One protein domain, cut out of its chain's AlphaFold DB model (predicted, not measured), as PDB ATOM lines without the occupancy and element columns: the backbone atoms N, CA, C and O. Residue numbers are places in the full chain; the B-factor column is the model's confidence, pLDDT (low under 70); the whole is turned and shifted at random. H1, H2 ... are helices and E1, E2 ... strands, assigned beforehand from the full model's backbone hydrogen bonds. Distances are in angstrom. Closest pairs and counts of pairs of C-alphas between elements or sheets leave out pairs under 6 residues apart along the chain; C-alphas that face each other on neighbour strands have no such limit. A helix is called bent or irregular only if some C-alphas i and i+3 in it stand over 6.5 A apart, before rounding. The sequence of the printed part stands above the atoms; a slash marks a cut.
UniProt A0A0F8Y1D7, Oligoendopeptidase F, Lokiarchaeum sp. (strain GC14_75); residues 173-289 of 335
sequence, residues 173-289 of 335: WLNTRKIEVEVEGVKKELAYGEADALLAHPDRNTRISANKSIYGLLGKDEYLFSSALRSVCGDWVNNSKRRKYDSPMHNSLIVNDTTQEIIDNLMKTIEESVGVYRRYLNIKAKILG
ATOM      1  N   TRP A 173     -12.589  -3.076 -28.691       90.62
ATOM      2  CA  TRP A 173     -13.234  -2.562 -27.483       90.62
ATOM      3  C   TRP A 173     -12.452  -2.927 -26.216       90.62
ATOM      4  O   TRP A 173     -12.299  -2.079 -25.341       90.62
ATOM      5  N   LEU A 174     -11.926  -4.155 -26.122       87.38
ATOM      6  CA  LEU A 174     -11.186  -4.606 -24.942       87.38
ATOM      7  C   LEU A 174      -9.782  -3.991 -24.871       87.38
ATOM      8  O   LEU A 174      -9.387  -3.476 -23.829       87.38
ATOM      9  N   ASN A 175      -9.038  -4.016 -25.981       85.44
ATOM     10  CA  ASN A 175      -7.621  -3.639 -25.995       85.44
ATOM     11  C   ASN A 175      -7.372  -2.121 -26.023       85.44
ATOM     12  O   ASN A 175      -6.276  -1.683 -25.691       85.44
ATOM     13  N   THR A 176      -8.367  -1.306 -26.385       85.44
ATOM     14  CA  THR A 176      -8.218   0.166 -26.439       85.44
ATOM     15  C   THR A 176      -8.611   0.876 -25.145       85.44
ATOM     16  O   THR A 176      -8.435   2.087 -25.026       85.44
ATOM     17  N   ARG A 177      -9.145   0.150 -24.156       87.06
ATOM     18  CA  ARG A 177      -9.609   0.735 -22.896       87.06
ATOM     19  C   ARG A 177      -8.539   0.692 -21.814       87.06
ATOM     20  O   ARG A 177      -7.718  -0.222 -21.744       87.06
ATOM     21  N   LYS A 178      -8.612   1.682 -20.928       92.12
ATOM     22  CA  LYS A 178      -7.917   1.684 -19.645       92.12
ATOM     23  C   LYS A 178      -8.861   1.208 -18.546       92.12
ATOM     24  O   LYS A 178     -10.058   1.497 -18.571       92.12
ATOM     25  N   ILE A 179      -8.313   0.450 -17.610       93.88
ATOM     26  CA  ILE A 179      -9.010  -0.147 -16.478       93.88
ATOM     27  C   ILE A 179      -8.396   0.449 -15.214       93.88
ATOM     28  O   ILE A 179      -7.196   0.299 -14.981       93.88
ATOM     29  N   GLU A 180      -9.208   1.133 -14.404       96.62
ATOM     30  CA  GLU A 180      -8.774   1.612 -13.089       96.62
ATOM     31  C   GLU A 180      -8.671   0.416 -12.131       96.62
ATOM     32  O   GLU A 180      -9.661  -0.271 -11.866       96.62
ATOM     33  N   VAL A 181      -7.473   0.161 -11.615       97.44
ATOM     34  CA  VAL A 181      -7.176  -0.909 -10.657       97.44
ATOM     35  C   VAL A 181      -6.413  -0.322  -9.478       97.44
ATOM     36  O   VAL A 181      -5.518   0.503  -9.644       97.44
ATOM     37  N   GLU A 182      -6.743  -0.764  -8.270       98.12
ATOM     38  CA  GLU A 182      -5.959  -0.459  -7.075       98.12
ATOM     39  C   GLU A 182      -4.860  -1.510  -6.900       98.12
ATOM     40  O   GLU A 182      -5.143  -2.698  -6.746       98.12
ATOM     41  N   VAL A 183      -3.606  -1.067  -6.939       97.62
ATOM     42  CA  VAL A 183      -2.410  -1.899  -6.799       97.62
ATOM     43  C   VAL A 183      -1.691  -1.473  -5.533       97.62
ATOM     44  O   VAL A 183      -1.174  -0.359  -5.468       97.62
ATOM     45  N   GLU A 184      -1.688  -2.348  -4.529       96.19
ATOM     46  CA  GLU A 184      -1.040  -2.111  -3.229       96.19
ATOM     47  C   GLU A 184      -1.478  -0.784  -2.570       96.19
ATOM     48  O   GLU A 184      -0.673  -0.055  -1.994       96.19
ATOM     49  N   GLY A 185      -2.769  -0.445  -2.677       95.69
ATOM     50  CA  GLY A 185      -3.345   0.788  -2.124       95.69
ATOM     51  C   GLY A 185      -3.275   2.011  -3.045       95.69
ATOM     52  O   GLY A 185      -3.788   3.072  -2.696       95.69
ATOM     53  N   VAL A 186      -2.661   1.890  -4.228       97.50
ATOM     54  CA  VAL A 186      -2.512   2.991  -5.190       97.50
ATOM     55  C   VAL A 186      -3.371   2.739  -6.422       97.50
ATOM     56  O   VAL A 186      -3.233   1.715  -7.088       97.50
ATOM     57  N   LYS A 187      -4.232   3.696  -6.770       97.38
ATOM     58  CA  LYS A 187      -5.006   3.645  -8.016       97.38
ATOM     59  C   LYS A 187      -4.102   3.821  -9.233       97.38
ATOM     60  O   LYS A 187      -3.284   4.739  -9.276       97.38
ATOM     61  N   LYS A 188      -4.277   2.958 -10.230       97.25
ATOM     62  CA  LYS A 188      -3.581   2.993 -11.518       97.25
ATOM     63  C   LYS A 188      -4.580   2.789 -12.646       97.25
ATOM     64  O   LYS A 188      -5.498   1.987 -12.514       97.25
ATOM     65  N   GLU A 189      -4.359   3.458 -13.768       96.62
ATOM     66  CA  GLU A 189      -5.068   3.183 -15.018       96.62
ATOM     67  C   GLU A 189      -4.185   2.330 -15.925       96.62
ATOM     68  O   GLU A 189      -3.135   2.770 -16.393       96.62
ATOM     69  N   LEU A 190      -4.607   1.091 -16.158       95.25
ATOM     70  CA  LEU A 190      -3.810   0.073 -16.839       95.25
ATOM     71  C   LEU A 190      -4.497  -0.389 -18.122       95.25
ATOM     72  O   LEU A 190      -5.724  -0.388 -18.208       95.25
ATOM     73  N   ALA A 191      -3.726  -0.783 -19.135       92.31
ATOM     74  CA  ALA A 191      -4.289  -1.520 -20.265       92.31
ATOM     75  C   ALA A 191      -4.807  -2.896 -19.802       92.31
ATOM     76  O   ALA A 191      -4.391  -3.404 -18.759       92.31
ATOM     77  N   TYR A 192      -5.688  -3.527 -20.588       91.38
ATOM     78  CA  TYR A 192      -6.283  -4.819 -20.220       91.38
ATOM     79  C   TYR A 192      -5.234  -5.882 -19.853       91.38
ATOM     80  O   TYR A 192      -5.346  -6.480 -18.790       91.38
ATOM     81  N   GLY A 193      -4.189  -6.072 -20.667       90.88
ATOM     82  CA  GLY A 193      -3.152  -7.077 -20.392       90.88
ATOM     83  C   GLY A 193      -2.354  -6.813 -19.107       90.88
ATOM     84  O   GLY A 193      -2.023  -7.746 -18.379       90.88
ATOM     85  N   GLU A 194      -2.098  -5.543 -18.782       93.56
ATOM     86  CA  GLU A 194      -1.439  -5.155 -17.529       93.56
ATOM     87  C   GLU A 194      -2.347  -5.423 -16.320       93.56
ATOM     88  O   GLU A 194      -1.883  -5.922 -15.296       93.56
ATOM     89  N   ALA A 195      -3.644  -5.124 -16.441       95.25
ATOM     90  CA  ALA A 195      -4.630  -5.415 -15.406       95.25
ATOM     91  C   ALA A 195      -4.847  -6.930 -15.224       95.25
ATOM     92  O   ALA A 195      -4.952  -7.402 -14.094       95.25
ATOM     93  N   ASP A 196      -4.888  -7.699 -16.315       94.62
ATOM     94  CA  ASP A 196      -5.050  -9.157 -16.305       94.62
ATOM     95  C   ASP A 196      -3.865  -9.848 -15.612       94.62
ATOM     96  O   ASP A 196      -4.058 -10.716 -14.759       94.62
ATOM     97  N   ALA A 197      -2.640  -9.364 -15.844       94.50
ATOM     98  CA  ALA A 197      -1.447  -9.850 -15.150       94.50
ATOM     99  C   ALA A 197      -1.538  -9.705 -13.615       94.50
ATOM    100  O   ALA A 197      -0.953 -10.500 -12.871       94.50
ATOM    101  N   LEU A 198      -2.314  -8.737 -13.111       96.12
ATOM    102  CA  LEU A 198      -2.541  -8.555 -11.675       96.12
ATOM    103  C   LEU A 198      -3.472  -9.609 -11.067       96.12
ATOM    104  O   LEU A 198      -3.514  -9.726  -9.841       96.12
ATOM    105  N   LEU A 199      -4.172 -10.428 -11.861       95.44
ATOM    106  CA  LEU A 199      -4.967 -11.549 -11.341       95.44
ATOM    107  C   LEU A 199      -4.099 -12.589 -10.618       95.44
ATOM    108  O   LEU A 199      -4.604 -13.310  -9.760       95.44
ATOM    109  N   ALA A 200      -2.796 -12.634 -10.906       93.62
ATOM    110  CA  ALA A 200      -1.817 -13.472 -10.218       93.62
ATOM    111  C   ALA A 200      -0.925 -12.690  -9.228       93.62
ATOM    112  O   ALA A 200       0.109 -13.195  -8.791       93.62
ATOM    113  N   HIS A 201      -1.298 -11.459  -8.851       94.19
ATOM    114  CA  HIS A 201      -0.495 -10.639  -7.939       94.19
ATOM    115  C   HIS A 201      -0.409 -11.256  -6.522       94.19
ATOM    116  O   HIS A 201      -1.397 -11.830  -6.055       94.19
ATOM    117  N   PRO A 202       0.720 -11.147  -5.790       91.94
ATOM    118  CA  PRO A 202       0.835 -11.693  -4.431       91.94
ATOM    119  C   PRO A 202      -0.140 -11.059  -3.429       91.94
ATOM    120  O   PRO A 202      -0.787 -11.772  -2.656       91.94
ATOM    121  N   ASP A 203      -0.312  -9.735  -3.491       93.50
ATOM    122  CA  ASP A 203      -1.285  -9.020  -2.662       93.50
ATOM    123  C   ASP A 203      -2.733  -9.354  -3.064       93.50
ATOM    124  O   ASP A 203      -3.136  -9.204  -4.220       93.50
ATOM    125  N   ARG A 204      -3.532  -9.800  -2.089       94.88
ATOM    126  CA  ARG A 204      -4.917 -10.236  -2.310       94.88
ATOM    127  C   ARG A 204      -5.837  -9.079  -2.682       94.88
ATOM    128  O   ARG A 204      -6.716  -9.275  -3.520       94.88
ATOM    129  N   ASN A 205      -5.653  -7.905  -2.082       96.69
ATOM    130  CA  ASN A 205      -6.510  -6.752  -2.354       96.69
ATOM    131  C   ASN A 205      -6.334  -6.274  -3.797       96.69
ATOM    132  O   ASN A 205      -7.327  -6.060  -4.489       96.69
ATOM    133  N   THR A 206      -5.092  -6.254  -4.279       97.50
ATOM    134  CA  THR A 206      -4.752  -6.008  -5.684       97.50
ATOM    135  C   THR A 206      -5.468  -6.987  -6.617       97.50
ATOM    136  O   THR A 206      -6.139  -6.555  -7.552       97.50
ATOM    137  N   ARG A 207      -5.420  -8.303  -6.342       97.06
ATOM    138  CA  ARG A 207      -6.136  -9.298  -7.167       97.06
ATOM    139  C   ARG A 207      -7.647  -9.075  -7.175       97.06
ATOM    140  O   ARG A 207      -8.280  -9.184  -8.221       97.06
ATOM    141  N   ILE A 208      -8.238  -8.787  -6.011       97.12
ATOM    142  CA  ILE A 208      -9.679  -8.520  -5.888       97.12
ATOM    143  C   ILE A 208     -10.057  -7.267  -6.679       97.12
ATOM    144  O   ILE A 208     -11.070  -7.284  -7.377       97.12
ATOM    145  N   SER A 209      -9.252  -6.206  -6.578       97.75
ATOM    146  CA  SER A 209      -9.447  -4.962  -7.321       97.75
ATOM    147  C   SER A 209      -9.376  -5.213  -8.826       97.75
ATOM    148  O   SER A 209     -10.345  -4.938  -9.527       97.75
ATOM    149  N   ALA A 210      -8.316  -5.873  -9.309       97.06
ATOM    150  CA  ALA A 210      -8.151  -6.223 -10.720       97.06
ATOM    151  C   ALA A 210      -9.327  -7.057 -11.253       97.06
ATOM    152  O   ALA A 210      -9.935  -6.706 -12.263       97.06
ATOM    153  N   ASN A 211      -9.707  -8.120 -10.536       96.62
ATOM    154  CA  ASN A 211     -10.822  -8.989 -10.914       96.62
ATOM    155  C   ASN A 211     -12.143  -8.205 -11.013       96.62
ATOM    156  O   ASN A 211     -12.837  -8.287 -12.026       96.62
ATOM    157  N   LYS A 212     -12.469  -7.394  -9.998       96.25
ATOM    158  CA  LYS A 212     -13.685  -6.568  -9.999       96.25
ATOM    159  C   LYS A 212     -13.670  -5.514 -11.097       96.25
ATOM    160  O   LYS A 212     -14.704  -5.311 -11.724       96.25
ATOM    161  N   SER A 213     -12.543  -4.853 -11.336       95.50
ATOM    162  CA  SER A 213     -12.448  -3.816 -12.360       95.50
ATOM    163  C   SER A 213     -12.590  -4.395 -13.767       95.50
ATOM    164  O   SER A 213     -13.366  -3.863 -14.556       95.50
ATOM    165  N   ILE A 214     -11.923  -5.517 -14.065       93.88
ATOM    166  CA  ILE A 214     -12.011  -6.191 -15.370       93.88
ATOM    167  C   ILE A 214     -13.434  -6.698 -15.621       93.88
ATOM    168  O   ILE A 214     -14.082  -6.300 -16.590       93.88
ATOM    169  N   TYR A 215     -13.950  -7.562 -14.744       93.12
ATOM    170  CA  TYR A 215     -15.253  -8.190 -14.972       93.12
ATOM    171  C   TYR A 215     -16.418  -7.230 -14.722       93.12
ATOM    172  O   TYR A 215     -17.465  -7.367 -15.347       93.12
ATOM    173  N   GLY A 216     -16.236  -6.222 -13.868       93.06
ATOM    174  CA  GLY A 216     -17.198  -5.140 -13.684       93.06
ATOM    175  C   GLY A 216     -17.293  -4.234 -14.909       93.06
ATOM    176  O   GLY A 216     -18.394  -3.829 -15.266       93.06
ATOM    177  N   LEU A 217     -16.175  -3.947 -15.588       89.62
ATOM    178  CA  LEU A 217     -16.192  -3.230 -16.865       89.62
ATOM    179  C   LEU A 217     -16.921  -4.045 -17.941       89.62
ATOM    180  O   LEU A 217     -17.811  -3.514 -18.593       89.62
ATOM    181  N   LEU A 218     -16.599  -5.334 -18.080       88.56
ATOM    182  CA  LEU A 218     -17.277  -6.224 -19.033       88.56
ATOM    183  C   LEU A 218     -18.780  -6.359 -18.742       88.56
ATOM    184  O   LEU A 218     -19.589  -6.350 -19.665       88.56
ATOM    185  N   GLY A 219     -19.154  -6.453 -17.464       91.44
ATOM    186  CA  GLY A 219     -20.547  -6.579 -17.036       91.44
ATOM    187  C   GLY A 219     -21.398  -5.336 -17.309       91.44
ATOM    188  O   GLY A 219     -22.590  -5.470 -17.556       91.44
ATOM    189  N   LYS A 220     -20.810  -4.129 -17.333       92.75
ATOM    190  CA  LYS A 220     -21.541  -2.894 -17.689       92.75
ATOM    191  C   LYS A 220     -22.090  -2.924 -19.115       92.75
ATOM    192  O   LYS A 220     -23.132  -2.330 -19.373       92.75
ATOM    193  N   ASP A 221     -21.409  -3.634 -20.008       92.12
ATOM    194  CA  ASP A 221     -21.755  -3.753 -21.424       92.12
ATOM    195  C   ASP A 221     -22.311  -5.151 -21.765       92.12
ATOM    196  O   ASP A 221     -22.212  -5.629 -22.898       92.12
ATOM    197  N   GLU A 222     -22.943  -5.827 -20.795       93.25
ATOM    198  CA  GLU A 222     -23.476  -7.186 -20.962       93.25
ATOM    199  C   GLU A 222     -24.466  -7.319 -22.132       93.25
ATOM    200  O   GLU A 222     -24.463  -8.330 -22.840       93.25
ATOM    201  N   TYR A 223     -25.290  -6.299 -22.395       94.12
ATOM    202  CA  TYR A 223     -26.247  -6.317 -23.504       94.12
ATOM    203  C   TYR A 223     -25.553  -6.280 -24.865       94.12
ATOM    204  O   TYR A 223     -26.000  -6.962 -25.790       94.12
ATOM    205  N   LEU A 224     -24.446  -5.540 -24.984       93.25
ATOM    206  CA  LEU A 224     -23.639  -5.497 -26.201       93.25
ATOM    207  C   LEU A 224     -23.047  -6.882 -26.484       93.25
ATOM    208  O   LEU A 224     -23.265  -7.440 -27.561       93.25
ATOM    209  N   PHE A 225     -22.362  -7.472 -25.501       92.56
ATOM    210  CA  PHE A 225     -21.674  -8.753 -25.693       92.56
ATOM    211  C   PHE A 225     -22.625  -9.941 -25.813       92.56
ATOM    212  O   PHE A 225     -22.411 -10.808 -26.659       92.56
ATOM    213  N   SER A 226     -23.708  -9.978 -25.035       94.75
ATOM    214  CA  SER A 226     -24.714 -11.038 -25.164       94.75
ATOM    215  C   SER A 226     -25.443 -10.978 -26.509       94.75
ATOM    216  O   SER A 226     -25.747 -12.024 -27.086       94.75
ATOM    217  N   SER A 227     -25.686  -9.779 -27.052       94.50
ATOM    218  CA  SER A 227     -26.286  -9.609 -28.384       94.50
ATOM    219  C   SER A 227     -25.323  -9.999 -29.502       94.50
ATOM    220  O   SER A 227     -25.728 -10.708 -30.429       94.50
ATOM    221  N   ALA A 228     -24.048  -9.616 -29.396       94.75
ATOM    222  CA  ALA A 228     -23.005 -10.042 -30.327       94.75
ATOM    223  C   ALA A 228     -22.857 -11.573 -30.334       94.75
ATOM    224  O   ALA A 228     -22.956 -12.199 -31.391       94.75
ATOM    225  N   LEU A 229     -22.729 -12.197 -29.155       95.62
ATOM    226  CA  LEU A 229     -22.603 -13.650 -29.020       95.62
ATOM    227  C   LEU A 229     -23.819 -14.384 -29.594       95.62
ATOM    228  O   LEU A 229     -23.658 -15.353 -30.333       95.62
ATOM    229  N   ARG A 230     -25.038 -13.906 -29.308       96.44
ATOM    230  CA  ARG A 230     -26.271 -14.470 -29.877       96.44
ATOM    231  C   ARG A 230     -26.280 -14.394 -31.402       96.44
ATOM    232  O   ARG A 230     -26.704 -15.351 -32.043       96.44
ATOM    233  N   SER A 231     -25.805 -13.288 -31.968       96.12
ATOM    234  CA  SER A 231     -25.757 -13.080 -33.418       96.12
ATOM    235  C   SER A 231     -24.757 -14.027 -34.082       96.12
ATOM    236  O   SER A 231     -25.103 -14.688 -35.058       96.12
ATOM    237  N   VAL A 232     -23.559 -14.173 -33.504       96.88
ATOM    238  CA  VAL A 232     -22.532 -15.117 -33.978       96.88
ATOM    239  C   VAL A 232     -23.010 -16.570 -33.864       96.88
ATOM    240  O   VAL A 232     -22.900 -17.332 -34.821       96.88
ATOM    241  N   CYS A 233     -23.604 -16.958 -32.731       97.06
ATOM    242  CA  CYS A 233     -24.125 -18.316 -32.546       97.06
ATOM    243  C   CYS A 233     -25.301 -18.616 -33.487       97.06
ATOM    244  O   CYS A 233     -25.381 -19.705 -34.054       97.06
ATOM    245  N   GLY A 234     -26.216 -17.658 -33.663       97.06
ATOM    246  CA  GLY A 234     -27.350 -17.791 -34.573       97.06
ATOM    247  C   GLY A 234     -26.900 -17.950 -36.022       97.06
ATOM    248  O   GLY A 234     -27.411 -18.818 -36.731       97.06
ATOM    249  N   ASP A 235     -25.907 -17.168 -36.444       97.56
ATOM    250  CA  ASP A 235     -25.274 -17.314 -37.751       97.56
ATOM    251  C   ASP A 235     -24.664 -18.713 -37.934       97.56
ATOM    252  O   ASP A 235     -25.012 -19.411 -38.889       97.56
ATOM    253  N   TRP A 236     -23.858 -19.178 -36.973       97.19
ATOM    254  CA  TRP A 236     -23.233 -20.504 -37.008       97.19
ATOM    255  C   TRP A 236     -24.253 -21.644 -37.122       97.19
ATOM    256  O   TRP A 236     -24.114 -22.528 -37.972       97.19
ATOM    257  N   VAL A 237     -25.313 -21.624 -36.306       97.44
ATOM    258  CA  VAL A 237     -26.368 -22.652 -36.330       97.44
ATOM    259  C   VAL A 237     -27.117 -22.644 -37.664       97.44
ATOM    260  O   VAL A 237     -27.393 -23.708 -38.224       97.44
ATOM    261  N   ASN A 238     -27.435 -21.465 -38.200       96.81
ATOM    262  CA  ASN A 238     -28.138 -21.347 -39.477       96.81
ATOM    263  C   ASN A 238     -27.266 -21.801 -40.654       96.81
ATOM    264  O   ASN A 238     -27.745 -22.548 -41.508       96.81
ATOM    265  N   ASN A 239     -25.990 -21.413 -40.683       96.69
ATOM    266  CA  ASN A 239     -25.036 -21.881 -41.687       96.69
ATOM    267  C   ASN A 239     -24.810 -23.393 -41.592       96.69
ATOM    268  O   ASN A 239     -24.795 -24.069 -42.621       96.69
ATOM    269  N   SER A 240     -24.736 -23.945 -40.378       97.44
ATOM    270  CA  SER A 240     -24.594 -25.390 -40.173       97.44
ATOM    271  C   SER A 240     -25.755 -26.172 -40.792       97.44
ATOM    272  O   SER A 240     -25.539 -27.139 -41.521       97.44
ATOM    273  N   LYS A 241     -26.992 -25.698 -40.583       97.06
ATOM    274  CA  LYS A 241     -28.199 -26.281 -41.188       97.06
ATOM    275  C   LYS A 241     -28.210 -26.157 -42.712       97.06
ATOM    276  O   LYS A 241     -28.506 -27.134 -43.392       97.06
ATOM    277  N   ARG A 242     -27.869 -24.982 -43.262       97.06
ATOM    278  CA  ARG A 242     -27.794 -24.757 -44.723       97.06
ATOM    279  C   ARG A 242     -26.811 -25.717 -45.391       97.06
ATOM    280  O   ARG A 242     -27.111 -26.270 -46.441       97.06
ATOM    281  N   ARG A 243     -25.681 -25.961 -44.729       97.56
ATOM    282  CA  ARG A 243     -24.635 -26.907 -45.138       97.56
ATOM    283  C   ARG A 243     -24.947 -28.362 -44.790       97.56
ATOM    284  O   ARG A 243     -24.099 -29.225 -44.982       97.56
ATOM    285  N   LYS A 244     -26.150 -28.658 -44.287       97.56
ATOM    286  CA  LYS A 244     -26.614 -30.024 -43.990       97.56
ATOM    287  C   LYS A 244     -25.682 -30.775 -43.032       97.56
ATOM    288  O   LYS A 244     -25.500 -31.979 -43.163       97.56
ATOM    289  N   TYR A 245     -25.046 -30.065 -42.104       97.75
ATOM    290  CA  TYR A 245     -24.309 -30.707 -41.024       97.75
ATOM    291  C   TYR A 245     -25.291 -31.306 -40.014       97.75
ATOM    292  O   TYR A 245     -26.262 -30.650 -39.633       97.75
ATOM    293  N   ASP A 246     -25.007 -32.522 -39.542       95.56
ATOM    294  CA  ASP A 246     -25.859 -33.236 -38.573       95.56
ATOM    295  C   ASP A 246     -25.961 -32.519 -37.220       95.56
ATOM    296  O   ASP A 246     -26.962 -32.622 -36.513       95.56
ATOM    297  N   SER A 247     -24.922 -31.765 -36.856       95.75
ATOM    298  CA  SER A 247     -24.888 -30.934 -35.658       95.75
ATOM    299  C   SER A 247     -24.050 -29.676 -35.899       95.75
ATOM    300  O   SER A 247     -23.190 -29.669 -36.787       95.75
ATOM    301  N   PRO A 248     -24.213 -28.619 -35.080       94.62
ATOM    302  CA  PRO A 248     -23.325 -27.458 -35.119       94.62
ATOM    303  C   PRO A 248     -21.843 -27.795 -34.886       94.62
ATOM    304  O   PRO A 248     -20.989 -26.980 -35.211       94.62
ATOM    305  N   MET A 249     -21.519 -28.967 -34.324       95.69
ATOM    306  CA  MET A 249     -20.135 -29.400 -34.112       95.69
ATOM    307  C   MET A 249     -19.543 -30.128 -35.318       95.69
ATOM    308  O   MET A 249     -18.326 -30.124 -35.476       95.69
ATOM    309  N   HIS A 250     -20.364 -30.731 -36.185       96.62
ATOM    310  CA  HIS A 250     -19.889 -31.613 -37.256       96.62
ATOM    311  C   HIS A 250     -18.869 -30.915 -38.182       96.62
ATOM    312  O   HIS A 250     -17.824 -31.488 -38.489       96.62
ATOM    313  N   ASN A 251     -19.075 -29.640 -38.535       95.50
ATOM    314  CA  ASN A 251     -18.063 -28.875 -39.274       95.50
ATOM    315  C   ASN A 251     -16.707 -28.850 -38.546       95.50
ATOM    316  O   ASN A 251     -15.681 -29.177 -39.142       95.50
ATOM    317  N   SER A 252     -16.710 -28.502 -37.257       95.75
ATOM    318  CA  SER A 252     -15.505 -28.434 -36.431       95.75
ATOM    319  C   SER A 252     -14.821 -29.795 -36.310       95.75
ATOM    320  O   SER A 252     -13.594 -29.841 -36.333       95.75
ATOM    321  N   LEU A 253     -15.587 -30.890 -36.245       96.19
ATOM    322  CA  LEU A 253     -15.051 -32.254 -36.239       96.19
ATOM    323  C   LEU A 253     -14.281 -32.561 -37.535       96.19
ATOM    324  O   LEU A 253     -13.136 -33.001 -37.476       96.19
ATOM    325  N   ILE A 254     -14.853 -32.242 -38.703       95.25
ATOM    326  CA  ILE A 254     -14.184 -32.438 -40.004       95.25
ATOM    327  C   ILE A 254     -12.936 -31.555 -40.129       95.25
ATOM    328  O   ILE A 254     -11.883 -32.018 -40.576       95.25
ATOM    329  N   VAL A 255     -13.032 -30.274 -39.758       94.56
ATOM    330  CA  VAL A 255     -11.921 -29.319 -39.895       94.56
ATOM    331  C   VAL A 255     -10.737 -29.713 -39.010       94.56
ATOM    332  O   VAL A 255      -9.601 -29.667 -39.490       94.56
ATOM    333  N   ASN A 256     -10.997 -30.157 -37.777       95.44
ATOM    334  CA  ASN A 256      -9.970 -30.572 -36.813       95.44
ATOM    335  C   ASN A 256      -9.584 -32.055 -36.915       95.44
ATOM    336  O   ASN A 256      -8.786 -32.517 -36.111       95.44
ATOM    337  N   ASP A 257     -10.143 -32.786 -37.884       95.44
ATOM    338  CA  ASP A 257      -9.913 -34.221 -38.074       95.44
ATOM    339  C   ASP A 257     -10.099 -35.048 -36.790       95.44
ATOM    340  O   ASP A 257      -9.262 -35.854 -36.394       95.44
ATOM    341  N   THR A 258     -11.218 -34.807 -36.112       95.75
ATOM    342  CA  THR A 258     -11.578 -35.469 -34.856       95.75
ATOM    343  C   THR A 258     -13.008 -36.004 -34.917       95.75
ATOM    344  O   THR A 258     -13.740 -35.765 -35.881       95.75
ATOM    345  N   THR A 259     -13.419 -36.760 -33.902       95.38
ATOM    346  CA  THR A 259     -14.746 -37.382 -33.821       95.38
ATOM    347  C   THR A 259     -15.521 -36.863 -32.620       95.38
ATOM    348  O   THR A 259     -14.943 -36.386 -31.643       95.38
ATOM    349  N   GLN A 260     -16.850 -36.981 -32.678       96.50
ATOM    350  CA  GLN A 260     -17.711 -36.640 -31.545       96.50
ATOM    351  C   GLN A 260     -17.343 -37.475 -30.310       96.50
ATOM    352  O   GLN A 260     -17.237 -36.931 -29.219       96.50
ATOM    353  N   GLU A 261     -17.042 -38.762 -30.502       97.50
ATOM    354  CA  GLU A 261     -16.640 -39.679 -29.431       97.50
ATOM    355  C   GLU A 261     -15.386 -39.204 -28.681       97.50
ATOM    356  O   GLU A 261     -15.346 -39.270 -27.454       97.50
ATOM    357  N   ILE A 262     -14.372 -38.681 -29.383       97.31
ATOM    358  CA  ILE A 262     -13.166 -38.133 -28.739       97.31
ATOM    359  C   ILE A 262     -13.532 -36.946 -27.840       97.31
ATOM    360  O   ILE A 262     -13.038 -36.852 -26.713       97.31
ATOM    361  N   ILE A 263     -14.404 -36.053 -28.315       96.94
ATOM    362  CA  ILE A 263     -14.839 -34.886 -27.540       96.94
ATOM    363  C   ILE A 263     -15.688 -35.311 -26.339       96.94
ATOM    364  O   ILE A 263     -15.450 -34.839 -25.230       96.94
ATOM    365  N   ASP A 264     -16.626 -36.235 -26.529       97.06
ATOM    366  CA  ASP A 264     -17.490 -36.738 -25.461       97.06
ATOM    367  C   ASP A 264     -16.667 -37.435 -24.370       97.06
ATOM    368  O   ASP A 264     -16.861 -37.181 -23.181       97.06
ATOM    369  N   ASN A 265     -15.680 -38.249 -24.762       98.19
ATOM    370  CA  ASN A 265     -14.767 -38.908 -23.831       98.19
ATOM    371  C   ASN A 265     -13.904 -37.900 -23.059       98.19
ATOM    372  O   ASN A 265     -13.712 -38.064 -21.851       98.19
ATOM    373  N   LEU A 266     -13.415 -36.840 -23.716       97.44
ATOM    374  CA  LEU A 266     -12.696 -35.753 -23.048       97.44
ATOM    375  C   LEU A 266     -13.583 -35.072 -21.997       97.44
ATOM    376  O   LEU A 266     -13.173 -34.941 -20.842       97.44
ATOM    377  N   MET A 267     -14.798 -34.673 -22.379       97.62
ATOM    378  CA  MET A 267     -15.733 -33.981 -21.486       97.62
ATOM    379  C   MET A 267     -16.120 -34.854 -20.292       97.62
ATOM    380  O   MET A 267     -16.008 -34.415 -19.148       97.62
ATOM    381  N   LYS A 268     -16.464 -36.121 -20.540       98.31
ATOM    382  CA  LYS A 268     -16.779 -37.092 -19.489       98.31
ATOM    383  C   LYS A 268     -15.606 -37.299 -18.530       98.31
ATOM    384  O   LYS A 268     -15.793 -37.272 -17.317       98.31
ATOM    385  N   THR A 269     -14.386 -37.439 -19.050       98.19
ATOM    386  CA  THR A 269     -13.184 -37.602 -18.215       98.19
ATOM    387  C   THR A 269     -12.963 -36.388 -17.309       98.19
ATOM    388  O   THR A 269     -12.614 -36.544 -16.135       98.19
ATOM    389  N   ILE A 270     -13.188 -35.172 -17.824       97.38
ATOM    390  CA  ILE A 270     -13.115 -33.934 -17.036       97.38
ATOM    391  C   ILE A 270     -14.179 -33.938 -15.930       97.38
ATOM    392  O   ILE A 270     -13.850 -33.659 -14.775       97.38
ATOM    393  N   GLU A 271     -15.428 -34.279 -16.262       97.56
ATOM    394  CA  GLU A 271     -16.551 -34.336 -15.316       97.56
ATOM    395  C   GLU A 271     -16.324 -35.357 -14.195       97.56
ATOM    396  O   GLU A 271     -16.525 -35.046 -13.019       97.56
ATOM    397  N   GLU A 272     -15.828 -36.549 -14.523       97.81
ATOM    398  CA  GLU A 272     -15.503 -37.594 -13.545       97.81
ATOM    399  C   GLU A 272     -14.297 -37.207 -12.668       97.81
ATOM    400  O   GLU A 272     -14.212 -37.586 -11.496       97.81
ATOM    401  N   SER A 273     -13.392 -36.374 -13.189       97.38
ATOM    402  CA  SER A 273     -12.157 -35.960 -12.510       97.38
ATOM    403  C   SER A 273     -12.271 -34.651 -11.715       97.38
ATOM    404  O   SER A 273     -11.285 -34.219 -11.106       97.38
ATOM    405  N   VAL A 274     -13.453 -34.019 -11.629       97.31
ATOM    406  CA  VAL A 274     -13.641 -32.734 -10.909       97.31
ATOM    407  C   VAL A 274     -13.191 -32.784  -9.445       97.31
ATOM    408  O   VAL A 274     -12.810 -31.758  -8.869       97.31
ATOM    409  N   GLY A 275     -13.198 -33.970  -8.828       97.94
ATOM    410  CA  GLY A 275     -12.699 -34.193  -7.469       97.94
ATOM    411  C   GLY A 275     -11.221 -33.829  -7.297       97.94
ATOM    412  O   GLY A 275     -10.848 -33.280  -6.258       97.94
ATOM    413  N   VAL A 276     -10.391 -34.045  -8.324       97.62
ATOM    414  CA  VAL A 276      -8.961 -33.694  -8.314       97.62
ATOM    415  C   VAL A 276      -8.789 -32.179  -8.228       97.62
ATOM    416  O   VAL A 276      -8.066 -31.684  -7.359       97.62
ATOM    417  N   TYR A 277      -9.513 -31.430  -9.061       95.56
ATOM    418  CA  TYR A 277      -9.446 -29.971  -9.054       95.56
ATOM    419  C   TYR A 277     -10.018 -29.375  -7.759       95.56
ATOM    420  O   TYR A 277      -9.403 -28.502  -7.149       95.56
ATOM    421  N   ARG A 278     -11.138 -29.913  -7.250       96.00
ATOM    422  CA  ARG A 278     -11.694 -29.519  -5.939       96.00
ATOM    423  C   ARG A 278     -10.703 -29.769  -4.799       96.00
ATOM    424  O   ARG A 278     -10.540 -28.913  -3.931       96.00
ATOM    425  N   ARG A 279     -10.006 -30.912  -4.805       97.19
ATOM    426  CA  ARG A 279      -8.944 -31.214  -3.833       97.19
ATOM    427  C   ARG A 279      -7.806 -30.198  -3.924       97.19
ATOM    428  O   ARG A 279      -7.376 -29.708  -2.882       97.19
ATOM    429  N   TYR A 280      -7.355 -29.852  -5.131       95.75
ATOM    430  CA  TYR A 280      -6.350 -28.805  -5.340       95.75
ATOM    431  C   TYR A 280      -6.794 -27.459  -4.749       95.75
ATOM    432  O   TYR A 280      -6.054 -26.877  -3.957       95.75
ATOM    433  N   LEU A 281      -8.016 -26.999  -5.043       95.62
ATOM    434  CA  LEU A 281      -8.545 -25.738  -4.505       95.62
ATOM    435  C   LEU A 281      -8.619 -25.745  -2.971       95.62
ATOM    436  O   LEU A 281      -8.252 -24.758  -2.337       95.62
ATOM    437  N   ASN A 282      -9.016 -26.865  -2.359       95.88
ATOM    438  CA  ASN A 282      -9.038 -27.012  -0.900       95.88
ATOM    439  C   ASN A 282      -7.632 -26.969  -0.283       95.88
ATOM    440  O   ASN A 282      -7.432 -26.343   0.756       95.88
ATOM    441  N   ILE A 283      -6.648 -27.626  -0.906       95.69
ATOM    442  CA  ILE A 283      -5.249 -27.573  -0.458       95.69
ATOM    443  C   ILE A 283      -4.718 -26.143  -0.581       95.69
ATOM    444  O   ILE A 283      -4.137 -25.623   0.368       95.69
ATOM    445  N   LYS A 284      -4.971 -25.483  -1.713       95.56
ATOM    446  CA  LYS A 284      -4.573 -24.093  -1.945       95.56
ATOM    447  C   LYS A 284      -5.189 -23.145  -0.915       95.56
ATOM    448  O   LYS A 284      -4.470 -22.316  -0.370       95.56
ATOM    449  N   ALA A 285      -6.473 -23.308  -0.588       95.69
ATOM    450  CA  ALA A 285      -7.140 -22.545   0.468       95.69
ATOM    451  C   ALA A 285      -6.430 -22.697   1.821       95.69
ATOM    452  O   ALA A 285      -6.106 -21.694   2.450       95.69
ATOM    453  N   LYS A 286      -6.096 -23.936   2.216       95.44
ATOM    454  CA  LYS A 286      -5.349 -24.213   3.453       95.44
ATOM    455  C   LYS A 286      -3.971 -23.553   3.462       95.44
ATOM    456  O   LYS A 286      -3.619 -22.924   4.452       95.44
ATOM    457  N   ILE A 287      -3.214 -23.665   2.368       95.00
ATOM    458  CA  ILE A 287      -1.874 -23.063   2.244       95.00
ATOM    459  C   ILE A 287      -1.943 -21.530   2.319       95.00
ATOM    460  O   ILE A 287      -1.068 -20.905   2.910       95.00
ATOM    461  N   LEU A 288      -2.984 -20.923   1.743       93.62
ATOM    462  CA  LEU A 288      -3.212 -19.476   1.786       93.62
ATOM    463  C   LEU A 288      -3.822 -18.988   3.111       93.62
ATOM    464  O   LEU A 288      -3.981 -17.784   3.290       93.62
ATOM    465  N   GLY A 289      -4.194 -19.893   4.023       94.12
ATOM    466  CA  GLY A 289      -4.879 -19.543   5.269       94.12
ATOM    467  C   GLY A 289      -6.325 -19.066   5.073       94.12
ATOM    468  O   GLY A 289      -6.859 -18.356   5.921       94.12
TER     469      GLY A 289
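Overview. This is residues 173 to 289 of the 335 residues of the protein "Oligoendopeptidase F" of Lokiarchaeum sp. (strain GC14_75) (UniProt A0A0F8Y1D7). The domain is a wide, open C with an empty middle: a small head, in which the strand hairpin E1 and E2 has H1 and H2 packed on E1, then the long helix H3 leading away to a corner at H4, and H5 and H6 coming back on the other side of the gap. H6 ends across the opening from the head, with no contact between them. The printed part has 117 residues with two named strands and six named helices, in the order E1, E2, H1, H2, H3, H4, H5, H6; the sheet E1 - E2 is antiparallel and the class is mostly helix. The whole is only just extended, close to loose, with a radius of gyration of the C-alphas of 20.3 A, and it is elongated, spanning 57 by 37 by 22 A.

Along the chain. E1, residues 178 to 183, begins at C-alpha 178 (-7.917, 1.684, -19.645) and is 14.4 A long. E2, residues 186 to 191, is 15.8 A long. H1 is residues 192 to 200; it is neither bent nor irregular, but only just: C-alphas 197 and 200 are 6.1 A apart. H2, residues 204 to 220, measures 23.8 A. H3, residues 222 to 242, is the longest helix, 29.9 A, and ends at C-alpha 242 (-27.794, -24.757, -44.723). H4 is residues 250 to 255, 8.7 A. H5, residues 260 to 272, measures 18.2 A. H6, residues 274 to 287, measures 20.1 A and ends at C-alpha 287 (-1.874, -23.063, 2.244).

Arrangement. E1 and E2 form an antiparallel hairpin at 146 degrees, with N 181 and O 188 within hydrogen-bond range at 2.8 A, and N 190 and O 179 at 3.0 A. E1 and H1 have their closest C-alphas, those of Ile 179 and Tyr 192, 6.6 A apart. E1 and H2 have 15 pairs of C-alphas within 8 A, the closest being those of Val 183 and Thr 206, 4.9 A. H1 and H2 are a helical hairpin: they touch, with the closest C-alphas, those of Leu 199 and Arg 207, 4.9 A apart, and run opposite ways at a steep tilt of 42 degrees. H2 and H3 meet only through their link. H3 and H4 are close but not clearly touching, the closest C-alphas being those of Ser 240 and Asn 251, 7.5 A, and stand about perpendicular at 86 degrees. H4 and H5 are also close but not clearly touching, with the C-alphas of Leu 253 and Gln 260 closest at 7.0 A, and about perpendicular at 77 degrees. H5 and H6 meet only through their link. H3 and H6 are apart, as are H2 and H6. Every O i to N i+4 pair is within hydrogen-bond range in H2, H3, H4, H5 and H6; in H1 it is 2 of 5, beside 4 of 6 O i to N i+3 pairs.

Size, cuts and confidence. The two C-alphas farthest apart, those of Gly 185 and Lys 244, are 57.0 A apart. Two stretches stand free: residues 219 to 232, of which 222 to 232 belong to H3, and residues 264 to 289, of which 264 to 272 belong to H5 and 274 to 287 to H6. The printed part has no cut, and no link is long; the link from H3 to H4, 7 residues, is short and the others are tight. The mean pLDDT of the printed part is 95.3, and no printed residue is under 70.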